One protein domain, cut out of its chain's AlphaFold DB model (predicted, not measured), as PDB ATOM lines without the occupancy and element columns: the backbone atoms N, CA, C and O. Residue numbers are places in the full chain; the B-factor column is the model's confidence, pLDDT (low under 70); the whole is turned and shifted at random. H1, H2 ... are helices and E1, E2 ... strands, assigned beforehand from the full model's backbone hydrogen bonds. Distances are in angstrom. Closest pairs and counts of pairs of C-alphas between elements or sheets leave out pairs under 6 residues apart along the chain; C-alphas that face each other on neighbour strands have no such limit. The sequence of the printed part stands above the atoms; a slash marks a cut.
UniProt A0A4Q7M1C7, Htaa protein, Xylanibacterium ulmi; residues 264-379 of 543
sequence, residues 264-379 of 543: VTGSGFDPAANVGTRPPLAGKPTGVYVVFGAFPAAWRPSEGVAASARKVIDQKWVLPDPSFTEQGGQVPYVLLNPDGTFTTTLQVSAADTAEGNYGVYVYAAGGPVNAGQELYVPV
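What this domain is: This is residues 264 to 379 of the 543 residues of the protein "Htaa protein" of Xylanibacterium ulmi (UniProt A0A4Q7M1C7). A strongly twisted, curled sheet of five strands has one face partly covered by a second small sheet, E1 and E5, making a lopsided sandwich. On the side of the large sheet away from E5 the chain loops out, with residues 275 to 282 and 296 to 310, and the short helix H1 sits near E4 at one end. The printed part has 116 residues, with the named elements E1 E2 E3 H1 E4 E5 E6 E7 in that order along the chain. The large sheet runs E4 E3 E2 E6 E7 and is mixed, while E1 and E5 are antiparallel; the class is mostly strand, though under half of the residues are in named elements. The whole is compact, with a radius of gyration of the C-alphas of 13.6 A and spans of 39 by 27 by 24 A.

Where its parts are: Find C-alpha 264 at (136.513, 191.931, 145.989), where E1, residues 264 to 267, begins. E2, residues 288 to 295, measures 16.9 A and bends by 80 degrees at residue 292. E3, residues 311 to 319, starts at C-alpha 311 at (155.183, 191.858, 143.708), measures 22.2 A and bends by 70 degrees at residue 314. Next come H1, residues 323 to 326, and E4, residues 333 to 335. E5, residues 342 to 348, measures 18.7 A; E6, residues 357 to 364, measures 19.6 A and bends by 65 degrees at residue 360. E7, residues 375 to 378, ends at C-alpha 378 at (144.704, 182.338, 146.862).

How they stand to each other: Start in the large sheet at the hairpin E2 and E3, antiparallel, with N 292 and O 314 2.8 A apart, within hydrogen-bond range. On the other side of E2 runs E6, antiparallel, with N 289 and O 363 at 2.8 A. E6 and edge strand E7 form a hairpin, with N 360 and O 377 at 2.9 A. Edge strand E4 is parallel to E3, with N 319 and O 334 at 2.8 A; E3, H1 and E4 make a strand-helix-strand unit, two parallel neighbour strands with a helix between, whose crossover is right-handed. H1 is on the sheet at a height of 8.0 A and only just over E4, with 3 of its 4 C-alphas; it is too short for an O i to N i+4 pair. In the sandwich, two sheets face to face, the strands of the one stand at 23 degrees to those of the other. The closest C-alphas of E3 and E5 are those of Asp 314 and Gln 347, 6.0 A apart. E1 and E5 have N 264 and O 344 at 2.8 A. E1 and E3 are apart.

The domain as a whole: The C-alphas farthest apart, those of Pro 338 and Asp 352, are 39.4 A apart. The printed part has no cut, and its long links are E1 to E2 and E2 to E3. Mean pLDDT of the printed part is 92.3; look at residues 352 to 354 for the values under 70.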
ATOM      1  N   VAL A 264     136.101 192.238 144.620       98.25
ATOM      2  CA  VAL A 264     136.513 191.931 145.989       98.25
ATOM      3  C   VAL A 264     135.473 192.501 146.943       98.25
ATOM      4  O   VAL A 264     135.217 193.707 146.907       98.25
ATOM      5  N   THR A 265     134.927 191.656 147.811       97.88
ATOM      6  CA  THR A 265     133.971 192.051 148.852       97.88
ATOM      7  C   THR A 265     134.585 191.766 150.216       97.88
ATOM      8  O   THR A 265     135.014 190.641 150.472       97.88
ATOM      9  N   GLY A 266     134.652 192.777 151.081       97.38
ATOM     10  CA  GLY A 266     135.146 192.649 152.450       97.38
ATOM     11  C   GLY A 266     134.071 192.963 153.486       97.38
ATOM     12  O   GLY A 266     133.216 193.817 153.255       97.38
ATOM     13  N   SER A 267     134.126 192.286 154.632       96.00
ATOM     14  CA  SER A 267     133.228 192.498 155.774       96.00
ATOM     15  C   SER A 267     133.957 192.318 157.108       96.00
ATOM     16  O   SER A 267     135.036 191.726 157.158       96.00
ATOM     17  N   GLY A 268     133.379 192.847 158.191       93.62
ATOM     18  CA  GLY A 268     133.895 192.668 159.552       93.62
ATOM     19  C   GLY A 268     135.178 193.445 159.866       93.62
ATOM     20  O   GLY A 268     135.857 193.126 160.842       93.62
ATOM     21  N   PHE A 269     135.528 194.455 159.067       96.00
ATOM     22  CA  PHE A 269     136.693 195.305 159.309       96.00
ATOM     23  C   PHE A 269     136.345 196.469 160.233       96.00
ATOM     24  O   PHE A 269     135.553 197.321 159.861       96.00
ATOM     25  N   ASP A 270     137.006 196.568 161.382       94.44
ATOM     26  CA  ASP A 270     136.901 197.743 162.251       94.44
ATOM     27  C   ASP A 270     137.444 199.012 161.551       94.44
ATOM     28  O   ASP A 270     138.654 199.075 161.272       94.44
ATOM     29  N   PRO A 271     136.608 200.042 161.297       94.56
ATOM     30  CA  PRO A 271     137.042 201.314 160.718       94.56
ATOM     31  C   PRO A 271     138.090 202.054 161.563       94.56
ATOM     32  O   PRO A 271     138.894 202.817 161.022       94.56
ATOM     33  N   ALA A 272     138.113 201.827 162.878       92.69
ATOM     34  CA  ALA A 272     139.012 202.486 163.818       92.69
ATOM     35  C   ALA A 272     140.327 201.723 164.056       92.69
ATOM     36  O   ALA A 272     141.280 202.310 164.572       92.69
ATOM     37  N   ALA A 273     140.429 200.451 163.649       93.69
ATOM     38  CA  ALA A 273     141.541 199.579 164.045       93.69
ATOM     39  C   ALA A 273     142.929 200.020 163.550       93.69
ATOM     40  O   ALA A 273     143.938 199.676 164.169       93.69
ATOM     41  N   ASN A 274     143.015 200.764 162.441       96.25
ATOM     42  CA  ASN A 274     144.297 201.144 161.840       96.25
ATOM     43  C   ASN A 274     144.475 202.661 161.823       96.25
ATOM     44  O   ASN A 274     143.961 203.344 160.935       96.25
ATOM     45  N   VAL A 275     145.272 203.191 162.750       96.25
ATOM     46  CA  VAL A 275     145.669 204.606 162.768       96.25
ATOM     47  C   VAL A 275     147.007 204.781 162.047       96.25
ATOM     48  O   VAL A 275     148.007 204.149 162.389       96.25
ATOM     49  N   GLY A 276     147.029 205.650 161.039       94.31
ATOM     50  CA  GLY A 276     148.189 205.889 160.193       94.31
ATOM     51  C   GLY A 276     149.370 206.458 160.971       94.31
ATOM     52  O   GLY A 276     149.221 207.362 161.790       94.31
ATOM     53  N   THR A 277     150.576 205.986 160.664       94.62
ATOM     54  CA  THR A 277     151.828 206.499 161.247       94.62
ATOM     55  C   THR A 277     152.625 207.358 160.264       94.62
ATOM     56  O   THR A 277     153.687 207.878 160.604       94.62
ATOM     57  N   ARG A 278     152.130 207.516 159.026       89.56
ATOM     58  CA  ARG A 278     152.838 208.165 157.913       89.56
ATOM     59  C   ARG A 278     151.953 209.193 157.193       89.56
ATOM     60  O   ARG A 278     150.749 208.964 157.076       89.56
ATOM     61  N   PRO A 279     152.520 210.298 156.665       90.06
ATOM     62  CA  PRO A 279     151.791 211.216 155.788       90.06
ATOM     63  C   PRO A 279     151.211 210.496 154.554       90.06
ATOM     64  O   PRO A 279     151.828 209.538 154.083       90.06
ATOM     65  N   PRO A 280     150.070 210.948 153.993       90.00
ATOM     66  CA  PRO A 280     149.320 212.161 154.352       90.00
ATOM     67  C   PRO A 280     148.345 212.002 155.535       90.00
ATOM     68  O   PRO A 280     147.843 213.004 156.030       90.00
ATOM     69  N   LEU A 281     148.102 210.779 156.017       94.19
ATOM     70  CA  LEU A 281     147.071 210.456 157.019       94.19
ATOM     71  C   LEU A 281     147.661 210.071 158.389       94.19
ATOM     72  O   LEU A 281     147.140 209.204 159.089       94.19
ATOM     73  N   ALA A 282     148.775 210.692 158.784       94.62
ATOM     74  CA  ALA A 282     149.384 210.435 160.087       94.62
ATOM     75  C   ALA A 282     148.427 210.852 161.221       94.62
ATOM     76  O   ALA A 282     147.913 211.969 161.219       94.62
ATOM     77  N   GLY A 283     148.192 209.953 162.179       94.25
ATOM     78  CA  GLY A 283     147.254 210.149 163.286       94.25
ATOM     79  C   GLY A 283     145.777 209.991 162.913       94.25
ATOM     80  O   GLY A 283     144.923 210.221 163.764       94.25
ATOM     81  N   LYS A 284     145.460 209.605 161.669       95.88
ATOM     82  CA  LYS A 284     144.083 209.417 161.193       95.88
ATOM     83  C   LYS A 284     143.796 207.946 160.887       95.88
ATOM     84  O   LYS A 284     144.734 207.198 160.611       95.88
ATOM     85  N   PRO A 285     142.525 207.512 160.895       96.56
ATOM     86  CA  PRO A 285     142.151 206.181 160.437       96.56
ATOM     87  C   PRO A 285     142.602 205.937 158.990       96.56
ATOM     88  O   PRO A 285     142.420 206.783 158.121       96.56
ATOM     89  N   THR A 286     143.223 204.797 158.720       97.06
ATOM     90  CA  THR A 286     143.858 204.487 157.426       97.06
ATOM     91  C   THR A 286     143.383 203.184 156.813       97.06
ATOM     92  O   THR A 286     143.797 202.878 155.702       97.06
ATOM     93  N   GLY A 287     142.493 202.444 157.477       97.06
ATOM     94  CA  GLY A 287     141.897 201.229 156.922       97.06
ATOM     95  C   GLY A 287     142.947 200.232 156.420       97.06
ATOM     96  O   GLY A 287     143.957 199.992 157.089       97.06
ATOM     97  N   VAL A 288     142.714 199.645 155.247       98.31
ATOM     98  CA  VAL A 288     143.510 198.532 154.709       98.31
ATOM     99  C   VAL A 288     143.887 198.731 153.242       98.31
ATOM    100  O   VAL A 288     143.186 199.382 152.469       98.31
ATOM    101  N   TYR A 289     145.007 198.137 152.834       97.50
ATOM    102  CA  TYR A 289     145.307 197.916 151.424       97.50
ATOM    103  C   TYR A 289     144.677 196.607 150.979       97.50
ATOM    104  O   TYR A 289     144.761 195.616 151.696       97.50
ATOM    105  N   VAL A 290     144.109 196.604 149.777       98.25
ATOM    106  CA  VAL A 290     143.623 195.406 149.092       98.25
ATOM    107  C   VAL A 290     144.456 195.250 147.830       98.25
ATOM    108  O   VAL A 290     144.448 196.132 146.969       98.25
ATOM    109  N   VAL A 291     145.234 194.173 147.751       97.56
ATOM    110  CA  VAL A 291     146.312 194.028 146.768       97.56
ATOM    111  C   VAL A 291     146.202 192.708 146.037       97.56
ATOM    112  O   VAL A 291     146.272 191.661 146.668       97.56
ATOM    113  N   PHE A 292     146.145 192.747 144.710       97.31
ATOM    114  CA  PHE A 292     146.452 191.582 143.889       97.31
ATOM    115  C   PHE A 292     147.949 191.562 143.554       97.31
ATOM    116  O   PHE A 292     148.532 192.571 143.137       97.31
ATOM    117  N   GLY A 293     148.585 190.408 143.738       94.81
ATOM    118  CA  GLY A 293     150.004 190.245 143.455       94.81
ATOM    119  C   GLY A 293     150.539 188.847 143.739       94.81
ATOM    120  O   GLY A 293     149.784 187.938 144.076       94.81
ATOM    121  N   ALA A 294     151.860 188.700 143.625       93.19
ATOM    122  CA  ALA A 294     152.593 187.488 143.990       93.19
ATOM    123  C   ALA A 294     153.507 187.762 145.189       93.19
ATOM    124  O   ALA A 294     154.337 188.676 145.163       93.19
ATOM    125  N   PHE A 295     153.272 187.047 146.285       92.94
ATOM    126  CA  PHE A 295     153.909 187.291 147.583       92.94
ATOM    127  C   PHE A 295     154.603 186.005 148.067       92.94
ATOM    128  O   PHE A 295     154.265 184.912 147.609       92.94
ATOM    129  N   PRO A 296     155.584 186.086 148.982       88.81
ATOM    130  CA  PRO A 296     156.262 184.897 149.491       88.81
ATOM    131  C   PRO A 296     155.293 183.984 150.254       88.81
ATOM    132  O   PRO A 296     154.335 184.455 150.859       88.81
ATOM    133  N   ALA A 297     155.582 182.679 150.283       83.06
ATOM    134  CA  ALA A 297     154.734 181.692 150.961       83.06
ATOM    135  C   ALA A 297     154.515 181.995 152.456       83.06
ATOM    136  O   ALA A 297     153.434 181.759 152.981       83.06
ATOM    137  N   ALA A 298     155.530 182.553 153.123       81.19
ATOM    138  CA  ALA A 298     155.435 183.090 154.477       81.19
ATOM    139  C   ALA A 298     155.336 184.622 154.421       81.19
ATOM    140  O   ALA A 298     156.290 185.336 154.734       81.19
ATOM    141  N   TRP A 299     154.204 185.138 153.948       85.00
ATOM    142  CA  TRP A 299     153.930 186.568 153.972       85.00
ATOM    143  C   TRP A 299     153.217 186.959 155.268       85.00
ATOM    144  O   TRP A 299     152.100 186.515 155.521       85.00
ATOM    145  N   ARG A 300     153.871 187.803 156.075       85.38
ATOM    146  CA  ARG A 300     153.311 188.331 157.324       85.38
ATOM    147  C   ARG A 300     153.973 189.667 157.706       85.38
ATOM    148  O   ARG A 300     155.022 189.671 158.353       85.38
ATOM    149  N   PRO A 301     153.439 190.822 157.257       84.69
ATOM    150  CA  PRO A 301     154.009 192.138 157.563       84.69
ATOM    151  C   PRO A 301     154.177 192.388 159.065       84.69
ATOM    152  O   PRO A 301     155.165 192.995 159.477       84.69
ATOM    153  N   SER A 302     153.259 191.866 159.876       87.44
ATOM    154  CA  SER A 302     153.294 191.950 161.334       87.44
ATOM    155  C   SER A 302     154.477 191.240 161.989       87.44
ATOM    156  O   SER A 302     154.883 191.624 163.084       87.44
ATOM    157  N   GLU A 303     155.099 190.284 161.301       88.00
ATOM    158  CA  GLU A 303     156.343 189.628 161.723       88.00
ATOM    159  C   GLU A 303     157.595 190.240 161.074       88.00
ATOM    160  O   GLU A 303     158.694 189.698 161.176       88.00
ATOM    161  N   GLY A 304     157.459 191.388 160.405       82.19
ATOM    162  CA  GLY A 304     158.586 192.115 159.828       82.19
ATOM    163  C   GLY A 304     159.020 191.633 158.441       82.19
ATOM    164  O   GLY A 304     160.106 192.002 157.990       82.19
ATOM    165  N   VAL A 305     158.192 190.854 157.731       84.88
ATOM    166  CA  VAL A 305     158.463 190.498 156.328       84.88
ATOM    167  C   VAL A 305     158.526 191.770 155.477       84.88
ATOM    168  O   VAL A 305     157.580 192.558 155.416       84.88
ATOM    169  N   ALA A 306     159.663 191.982 154.806       81.56
ATOM    170  CA  ALA A 306     159.931 193.213 154.074       81.56
ATOM    171  C   ALA A 306     158.995 193.392 152.867       81.56
ATOM    172  O   ALA A 306     158.812 192.488 152.052       81.56
ATOM    173  N   ALA A 307     158.483 194.612 152.679       81.12
ATOM    174  CA  ALA A 307     157.624 194.960 151.546       81.12
ATOM    175  C   ALA A 307     158.305 194.808 150.170       81.12
ATOM    176  O   ALA A 307     157.614 194.755 149.159       81.12
ATOM    177  N   SER A 308     159.638 194.728 150.110       83.44
ATOM    178  CA  SER A 308     160.384 194.451 148.875       83.44
ATOM    179  C   SER A 308     160.269 192.998 148.403       83.44
ATOM    180  O   SER A 308     160.626 192.715 147.267       83.44
ATOM    181  N   ALA A 309     159.796 192.082 149.256       83.12
ATOM    182  CA  ALA A 309     159.634 190.668 148.921       83.12
ATOM    183  C   ALA A 309     158.331 190.366 148.157       83.12
ATOM    184  O   ALA A 309     158.147 189.246 147.699       83.12
ATOM    185  N   ARG A 310     157.418 191.340 148.034       87.38
ATOM    186  CA  ARG A 310     156.132 191.182 147.340       87.38
ATOM    187  C   ARG A 310     156.131 191.883 145.987       87.38
ATOM    188  O   ARG A 310     156.607 193.012 145.857       87.38
ATOM    189  N   LYS A 311     155.501 191.255 144.999       90.69
ATOM    190  CA  LYS A 311     155.183 191.858 143.708       90.69
ATOM    191  C   LYS A 311     153.730 192.321 143.713       90.69
ATOM    192  O   LYS A 311     152.821 191.504 143.651       90.69
ATOM    193  N   VAL A 312     153.522 193.635 143.772       92.81
ATOM    194  CA  VAL A 312     152.200 194.267 143.627       92.81
ATOM    195  C   VAL A 312     151.871 194.417 142.141       92.81
ATOM    196  O   VAL A 312     152.721 194.891 141.384       92.81
ATOM    197  N   ILE A 313     150.668 194.006 141.737       94.00
ATOM    198  CA  ILE A 313     150.172 194.114 140.355       94.00
ATOM    199  C   ILE A 313     149.052 195.157 140.280       94.00
ATOM    200  O   ILE A 313     149.194 196.137 139.553       94.00
ATOM    201  N   ASP A 314     147.998 195.007 141.085       96.81
ATOM    202  CA  ASP A 314     146.958 196.026 141.276       96.81
ATOM    203  C   ASP A 314     146.687 196.208 142.774       96.81
ATOM    204  O   ASP A 314     146.780 195.268 143.562       96.81
ATOM    205  N   GLN A 315     146.385 197.436 143.178       97.50
ATOM    206  CA  GLN A 315     146.172 197.808 144.569       97.50
ATOM    207  C   GLN A 315     145.070 198.857 144.675       97.50
ATOM    208  O   GLN A 315     145.056 199.842 143.935       97.50
ATOM    209  N   LYS A 316     144.210 198.687 145.678       98.06
ATOM    210  CA  LYS A 316     143.254 199.691 146.156       98.06
ATOM    211  C   LYS A 316     143.532 200.012 147.621       98.06
ATOM    212  O   LYS A 316     144.098 199.196 148.352       98.06
ATOM    213  N   TRP A 317     143.149 201.212 148.044       97.81
ATOM    214  CA  TRP A 317     143.255 201.641 149.434       97.81
ATOM    215  C   TRP A 317     141.858 201.866 150.007       97.81
ATOM    216  O   TRP A 317     141.193 202.849 149.693       97.81
ATOM    217  N   VAL A 318     141.420 200.928 150.840       98.50
ATOM    218  CA  VAL A 318     140.141 200.978 151.541       98.50
ATOM    219  C   VAL A 318     140.299 201.855 152.785       98.50
ATOM    220  O   VAL A 318     141.110 201.557 153.662       98.50
ATOM    221  N   LEU A 319     139.565 202.963 152.836       98.31
ATOM    222  CA  LEU A 319     139.681 204.028 153.825       98.31
ATOM    223  C   LEU A 319     138.329 204.290 154.491       98.31
ATOM    224  O   LEU A 319     137.337 204.434 153.783       98.31
ATOM    225  N   PRO A 320     138.270 204.428 155.820       97.75
ATOM    226  CA  PRO A 320     137.089 204.963 156.487       97.75
ATOM    227  C   PRO A 320     137.018 206.488 156.331       97.75
ATOM    228  O   PRO A 320     138.022 207.149 156.032       97.75
ATOM    229  N   ASP A 321     135.854 207.072 156.593       95.81
ATOM    230  CA  ASP A 321     135.750 208.519 156.770       95.81
ATOM    231  C   ASP A 321     136.346 208.973 158.118       95.81
ATOM    232  O   ASP A 321     136.340 208.217 159.090       95.81
ATOM    233  N   PRO A 322     136.904 210.199 158.199       94.06
ATOM    234  CA  PRO A 322     136.964 211.222 157.144       94.06
ATOM    235  C   PRO A 322     138.090 211.010 156.116       94.06
ATOM    236  O   PRO A 322     138.165 211.732 155.123       94.06
ATOM    237  N   SER A 323     138.987 210.045 156.334       97.44
ATOM    238  CA  SER A 323     140.186 209.855 155.509       97.44
ATOM    239  C   SER A 323     139.881 209.555 154.041       97.44
ATOM    240  O   SER A 323     140.598 210.036 153.166       97.44
ATOM    241  N   PHE A 324     138.820 208.799 153.752       97.50
ATOM    242  CA  PHE A 324     138.362 208.552 152.382       97.50
ATOM    243  C   PHE A 324     137.994 209.854 151.663       97.50
ATOM    244  O   PHE A 324     138.526 210.142 150.584       97.50
ATOM    245  N   THR A 325     137.145 210.670 152.291       95.62
ATOM    246  CA  THR A 325     136.757 211.982 151.766       95.62
ATOM    247  C   THR A 325     137.972 212.901 151.592       95.62
ATOM    248  O   THR A 325     138.117 213.542 150.552       95.62
ATOM    249  N   GLU A 326     138.906 212.920 152.549       95.62
ATOM    250  CA  GLU A 326     140.136 213.725 152.468       95.62
ATOM    251  C   GLU A 326     141.065 213.327 151.312       95.62
ATOM    252  O   GLU A 326     141.777 214.174 150.774       95.62
ATOM    253  N   GLN A 327     141.065 212.051 150.914       95.06
ATOM    254  CA  GLN A 327     141.839 211.559 149.770       95.06
ATOM    255  C   GLN A 327     141.110 211.712 148.421       95.06
ATOM    256  O   GLN A 327     141.634 211.312 147.382       95.06
ATOM    257  N   GLY A 328     139.930 212.339 148.412       92.81
ATOM    258  CA  GLY A 328     139.194 212.687 147.196       92.81
ATOM    259  C   GLY A 328     138.082 211.711 146.810       92.81
ATOM    260  O   GLY A 328     137.526 211.865 145.722       92.81
ATOM    261  N   GLY A 329     137.759 210.734 147.669       92.75
ATOM    262  CA  GLY A 329     136.515 209.957 147.597       92.75
ATOM    263  C   GLY A 329     136.314 209.111 146.334       92.75
ATOM    264  O   GLY A 329     135.180 208.862 145.935       92.75
ATOM    265  N   GLN A 330     137.393 208.709 145.660       91.88
ATOM    266  CA  GLN A 330     137.322 207.968 144.399       91.88
ATOM    267  C   GLN A 330     138.499 207.005 144.239       91.88
ATOM    268  O   GLN A 330     139.547 207.182 144.865       91.88
ATOM    269  N   VAL A 331     138.345 206.024 143.345       84.50
ATOM    270  CA  VAL A 331     139.393 205.056 142.983       84.50
ATOM    271  C   VAL A 331     140.706 205.798 142.670       84.50
ATOM    272  O   VAL A 331     140.682 206.763 141.905       84.50
ATOM    273  N   PRO A 332     141.857 205.382 143.238       93.50
ATOM    274  CA  PRO A 332     142.138 204.097 143.895       93.50
ATOM    275  C   PRO A 332     141.724 203.984 145.373       93.50
ATOM    276  O   PRO A 332     141.968 202.936 145.975       93.50
ATOM    277  N   TYR A 333     141.104 205.015 145.949       97.31
ATOM    278  CA  TYR A 333     140.531 204.965 147.292       97.31
ATOM    279  C   TYR A 333     139.125 204.364 147.255       97.31
ATOM    280  O   TYR A 333     138.347 204.624 146.338       97.31
ATOM    281  N   VAL A 334     138.802 203.549 148.251       98.12
ATOM    282  CA  VAL A 334     137.518 202.850 148.381       98.12
ATOM    283  C   VAL A 334     136.983 203.134 149.774       98.12
ATOM    284  O   VAL A 334     137.758 203.104 150.726       98.12
ATOM    285  N   LEU A 335     135.692 203.420 149.908       98.06
ATOM    286  CA  LEU A 335     135.098 203.655 151.219       98.06
ATOM    287  C   LEU A 335     135.045 202.345 152.016       98.06
ATOM    288  O   LEU A 335     134.538 201.337 151.527       98.06
ATOM    289  N   LEU A 336     135.564 202.382 153.242       98.19
ATOM    290  CA  LEU A 336     135.238 201.439 154.302       98.19
ATOM    291  C   LEU A 336     134.011 201.977 155.026       98.19
ATOM    292  O   LEU A 336     134.080 203.033 155.660       98.19
ATOM    293  N   ASN A 337     132.897 201.269 154.907       97.12
ATOM    294  CA  ASN A 337     131.652 201.678 155.532       97.12
ATOM    295  C   ASN A 337     131.763 201.611 157.067       97.12
ATOM    296  O   ASN A 337     132.555 200.825 157.596       97.12
ATOM    297  N   PRO A 338     130.949 202.388 157.808       92.88
ATOM    298  CA  PRO A 338     130.921 202.335 159.272       92.88
ATOM    299  C   PRO A 338     130.587 200.955 159.856       92.88
ATOM    300  O   PRO A 338     130.960 200.675 160.988       92.88
ATOM    301  N   ASP A 339     129.909 200.096 159.090       89.88
ATOM    302  CA  ASP A 339     129.596 198.703 159.438       89.88
ATOM    303  C   ASP A 339     130.735 197.713 159.109       89.88
ATOM    304  O   ASP A 339     130.582 196.499 159.256       89.88
ATOM    305  N   GLY A 340     131.883 198.218 158.648       95.38
ATOM    306  CA  GLY A 340     133.069 197.434 158.318       95.38
ATOM    307  C   GLY A 340     133.016 196.688 156.989       95.38
ATOM    308  O   GLY A 340     133.827 195.783 156.771       95.38
ATOM    309  N   THR A 341     132.079 197.040 156.107       97.62
ATOM    310  CA  THR A 341     131.984 196.482 154.753       97.62
ATOM    311  C   THR A 341     132.679 197.354 153.706       97.62
ATOM    312  O   THR A 341     132.801 198.571 153.854       97.62
ATOM    313  N   PHE A 342     133.138 196.739 152.614       98.31
ATOM    314  CA  PHE A 342     133.559 197.444 151.400       98.31
ATOM    315  C   PHE A 342     133.437 196.538 150.168       98.31
ATOM    316  O   PHE A 342     133.536 195.315 150.272       98.31
ATOM    317  N   THR A 343     133.331 197.146 148.984       97.62
ATOM    318  CA  THR A 343     133.391 196.436 147.697       97.62
ATOM    319  C   THR A 343     134.291 197.194 146.727       97.62
ATOM    320  O   THR A 343     134.206 198.416 146.608       97.62
ATOM    321  N   THR A 344     135.169 196.486 146.017       98.00
ATOM    322  CA  THR A 344     136.028 197.072 144.977       98.00
ATOM    323  C   THR A 344     136.349 196.071 143.871       98.00
ATOM    324  O   THR A 344     135.911 194.928 143.922       98.00
ATOM    325  N   THR A 345     137.110 196.486 142.863       97.75
ATOM    326  CA  THR A 345     137.585 195.609 141.789       97.75
ATOM    327  C   THR A 345     139.102 195.657 141.666       97.75
ATOM    328  O   THR A 345     139.726 196.692 141.906       97.75
ATOM    329  N   LEU A 346     139.700 194.531 141.279       97.88
ATOM    330  CA  LEU A 346     141.119 194.399 140.954       97.88
ATOM    331  C   LEU A 346     141.283 193.887 139.525       97.88
ATOM    332  O   LEU A 346     140.507 193.049 139.065       97.88
ATOM    333  N   GLN A 347     142.312 194.375 138.839       97.12
ATOM    334  CA  GLN A 347     142.763 193.828 137.564       97.12
ATOM    335  C   GLN A 347     143.752 192.688 137.821       97.12
ATOM    336  O   GLN A 347     144.835 192.896 138.372       97.12
ATOM    337  N   VAL A 348     143.351 191.477 137.441       95.44
ATOM    338  CA  VAL A 348     144.060 190.225 137.700       95.44
ATOM    339  C   VAL A 348     144.659 189.705 136.401       95.44
ATOM    340  O   VAL A 348     143.934 189.387 135.463       95.44
ATOM    341  N   SER A 349     145.983 189.616 136.350       92.06
ATOM    342  CA  SER A 349     146.733 189.045 135.230       92.06
ATOM    343  C   SER A 349     147.976 188.311 135.726       92.06
ATOM    344  O   SER A 349     148.539 188.641 136.779       92.06
ATOM    345  N   ALA A 350     148.403 187.294 134.977       86.62
ATOM    346  CA  ALA A 350     149.686 186.657 135.227       86.62
ATOM    347  C   ALA A 350     150.827 187.630 134.877       86.62
ATOM    348  O   ALA A 350     150.671 188.567 134.095       86.62
ATOM    349  N   ALA A 351     151.988 187.429 135.491       80.19
ATOM    350  CA  ALA A 351     153.171 188.246 135.269       80.19
ATOM    351  C   ALA A 351     154.389 187.332 135.114       80.19
ATOM    352  O   ALA A 351     154.732 186.602 136.040       80.19
ATOM    353  N   ASP A 352     155.081 187.441 133.979       63.94
ATOM    354  CA  ASP A 352     156.142 186.522 133.519       63.94
ATOM    355  C   ASP A 352     157.346 186.347 134.470       63.94
ATOM    356  O   ASP A 352     158.201 185.493 134.255       63.94
ATOM    357  N   THR A 353     157.456 187.176 135.512       62.94
ATOM    358  CA  THR A 353     158.598 187.233 136.447       62.94
ATOM    359  C   THR A 353     158.190 187.106 137.915       62.94
ATOM    360  O   THR A 353     158.981 187.402 138.809       62.94
ATOM    361  N   ALA A 354     156.943 186.726 138.191       63.41
ATOM    362  CA  ALA A 354     156.441 186.634 139.551       63.41
ATOM    363  C   ALA A 354     156.898 185.334 140.233       63.41
ATOM    364  O   ALA A 354     156.371 184.257 139.972       63.41
ATOM    365  N   GLU A 355     157.859 185.447 141.146       70.06
ATOM    366  CA  GLU A 355     158.148 184.400 142.123       70.06
ATOM    367  C   GLU A 355     157.208 184.560 143.330       70.06
ATOM    368  O   GLU A 355     157.115 185.641 143.913       70.06
ATOM    369  N   GLY A 356     156.502 183.491 143.711       83.56
ATOM    370  CA  GLY A 356     155.641 183.463 144.897       83.56
ATOM    371  C   GLY A 356     154.204 183.016 144.625       83.56
ATOM    372  O   GLY A 356     153.866 182.534 143.548       83.56
ATOM    373  N   ASN A 357     153.360 183.171 145.640       91.19
ATOM    374  CA  ASN A 357     151.959 182.784 145.611       91.19
ATOM    375  C   ASN A 357     151.106 183.940 145.101       91.19
ATOM    376  O   ASN A 357     151.048 185.004 145.730       91.19
ATOM    377  N   TYR A 358     150.400 183.711 143.999       93.69
ATOM    378  CA  TYR A 358     149.362 184.625 143.553       93.69
ATOM    379  C   TYR A 358     148.195 184.660 144.539       93.69
ATOM    380  O   TYR A 358     147.780 183.639 145.104       93.69
ATOM    381  N   GLY A 359     147.661 185.856 144.748       95.06
ATOM    382  CA  GLY A 359     146.437 186.041 145.507       95.06
ATOM    383  C   GLY A 359     146.061 187.489 145.730       95.06
ATOM    384  O   GLY A 359     146.771 188.413 145.323       95.06
ATOM    385  N   VAL A 360     144.926 187.647 146.402       97.31
ATOM    386  CA  VAL A 360     144.491 188.916 146.971       97.31
ATOM    387  C   VAL A 360     144.897 188.946 148.437       97.31
ATOM    388  O   VAL A 360     144.538 188.064 149.215       97.31
ATOM    389  N   TYR A 361     145.666 189.964 148.797       96.94
ATOM    390  CA  TYR A 361     146.205 190.188 150.128       96.94
ATOM    391  C   TYR A 361     145.586 191.450 150.714       96.94
ATOM    392  O   TYR A 361     145.562 192.494 150.055       96.94
ATOM    393  N   VAL A 362     145.123 191.362 151.958       97.56
ATOM    394  CA  VAL A 362     144.620 192.508 152.723       97.56
ATOM    395  C   VAL A 362     145.478 192.704 153.955       97.56
ATOM    396  O   VAL A 362     145.870 191.726 154.582       97.56
ATOM    397  N   TYR A 363     145.847 193.947 154.252       95.81
ATOM    398  CA  TYR A 363     146.661 194.299 155.417       95.81
ATOM    399  C   TYR A 363     146.523 195.782 155.760       95.81
ATOM    400  O   TYR A 363     146.153 196.594 154.910       95.81
ATOM    401  N   ALA A 364     146.872 196.147 156.992       96.00
ATOM    402  CA  ALA A 364     146.803 197.526 157.464       96.00
ATOM    403  C   ALA A 364     147.562 198.511 156.560       96.00
ATOM    404  O   ALA A 364     148.714 198.289 156.168       96.00
ATOM    405  N   ALA A 365     146.910 199.626 156.241       94.19
ATOM    406  CA  ALA A 365     147.478 200.680 155.415       94.19
ATOM    407  C   ALA A 365     148.011 201.844 156.255       94.19
ATOM    408  O   ALA A 365     147.644 202.008 157.407       94.19
ATOM    409  N   GLY A 366     148.906 202.663 155.693       90.69
ATOM    410  CA  GLY A 366     149.403 203.865 156.380       90.69
ATOM    411  C   GLY A 366     150.496 203.642 157.437       90.69
ATOM    412  O   GLY A 366     150.883 204.595 158.113       90.69
ATOM    413  N   GLY A 367     151.041 202.426 157.557       88.75
ATOM    414  CA  GLY A 367     152.170 202.092 158.437       88.75
ATOM    415  C   GLY A 367     151.915 201.459 159.822       88.75
ATOM    416  O   GLY A 367     152.927 201.091 160.423       88.75
ATOM    417  N   PRO A 368     150.687 201.305 160.361       92.38
ATOM    418  CA  PRO A 368     150.464 200.481 161.541       92.38
ATOM    419  C   PRO A 368     150.659 198.991 161.220       92.38
ATOM    420  O   PRO A 368     150.662 198.572 160.060       92.38
ATOM    421  N   VAL A 369     150.832 198.195 162.273       91.50
ATOM    422  CA  VAL A 369     150.937 196.736 162.210       91.50
ATOM    423  C   VAL A 369     149.670 196.146 162.818       91.50
ATOM    424  O   VAL A 369     149.384 196.406 163.983       91.50
ATOM    425  N   ASN A 370     148.929 195.350 162.048       91.94
ATOM    426  CA  ASN A 370     147.696 194.715 162.512       91.94
ATOM    427  C   ASN A 370     147.570 193.306 161.926       91.94
ATOM    428  O   ASN A 370     147.112 193.132 160.799       91.94
ATOM    429  N   ALA A 371     147.961 192.303 162.712       91.44
ATOM    430  CA  ALA A 371     147.879 190.901 162.308       91.44
ATOM    431  C   ALA A 371     146.431 190.406 162.138       91.44
ATOM    432  O   ALA A 371     146.196 189.484 161.366       91.44
ATOM    433  N   GLY A 372     145.462 191.011 162.836       88.81
ATOM    434  CA  GLY A 372     144.051 190.616 162.765       88.81
ATOM    435  C   GLY A 372     143.377 190.957 161.434       88.81
ATOM    436  O   GLY A 372     142.306 190.439 161.146       88.81
ATOM    437  N   GLN A 373     144.005 191.804 160.614       92.12
ATOM    438  CA  GLN A 373     143.526 192.188 159.281       92.12
ATOM    439  C   GLN A 373     144.499 191.775 158.166       92.12
ATOM    440  O   GLN A 373     144.407 192.285 157.052       92.12
ATOM    441  N   GLU A 374     145.433 190.862 158.454       93.88
ATOM    442  CA  GLU A 374     146.305 190.234 157.459       93.88
ATOM    443  C   GLU A 374     145.603 189.016 156.857       93.88
ATOM    444  O   GLU A 374     145.638 187.920 157.414       93.88
ATOM    445  N   LEU A 375     144.948 189.214 155.715       95.25
ATOM    446  CA  LEU A 375     144.183 188.175 155.028       95.25
ATOM    447  C   LEU A 375     144.824 187.822 153.688       95.25
ATOM    448  O   LEU A 375     145.429 188.666 153.024       95.25
ATOM    449  N   TYR A 376     144.650 186.569 153.282       94.62
ATOM    450  CA  TYR A 376     145.126 186.034 152.015       94.62
ATOM    451  C   TYR A 376     144.043 185.163 151.382       94.62
ATOM    452  O   TYR A 376     143.592 184.191 151.989       94.62
ATOM    453  N   VAL A 377     143.663 185.492 150.149       95.62
ATOM    454  CA  VAL A 377     142.811 184.651 149.305       95.62
ATOM    455  C   VAL A 377     143.641 184.177 148.106       95.62
ATOM    456  O   VAL A 377     144.086 185.020 147.318       95.62
ATOM    457  N   PRO A 378     143.890 182.861 147.953       94.50
ATOM    458  CA  PRO A 378     144.704 182.338 146.862       94.50
ATOM    459  C   PRO A 378     144.040 182.575 145.508       94.50
ATOM    460  O   PRO A 378     142.828 182.418 145.372       94.50
ATOM    461  N   VAL A 379     144.852 182.915 144.505       94.00
ATOM    462  CA  VAL A 379     144.409 183.077 143.117       94.00
ATOM    463  C   VAL A 379     145.189 182.128 142.209       94.00
ATOM    464  O   VAL A 379     146.416 182.090 142.278       94.00
TER     465      VAL A 379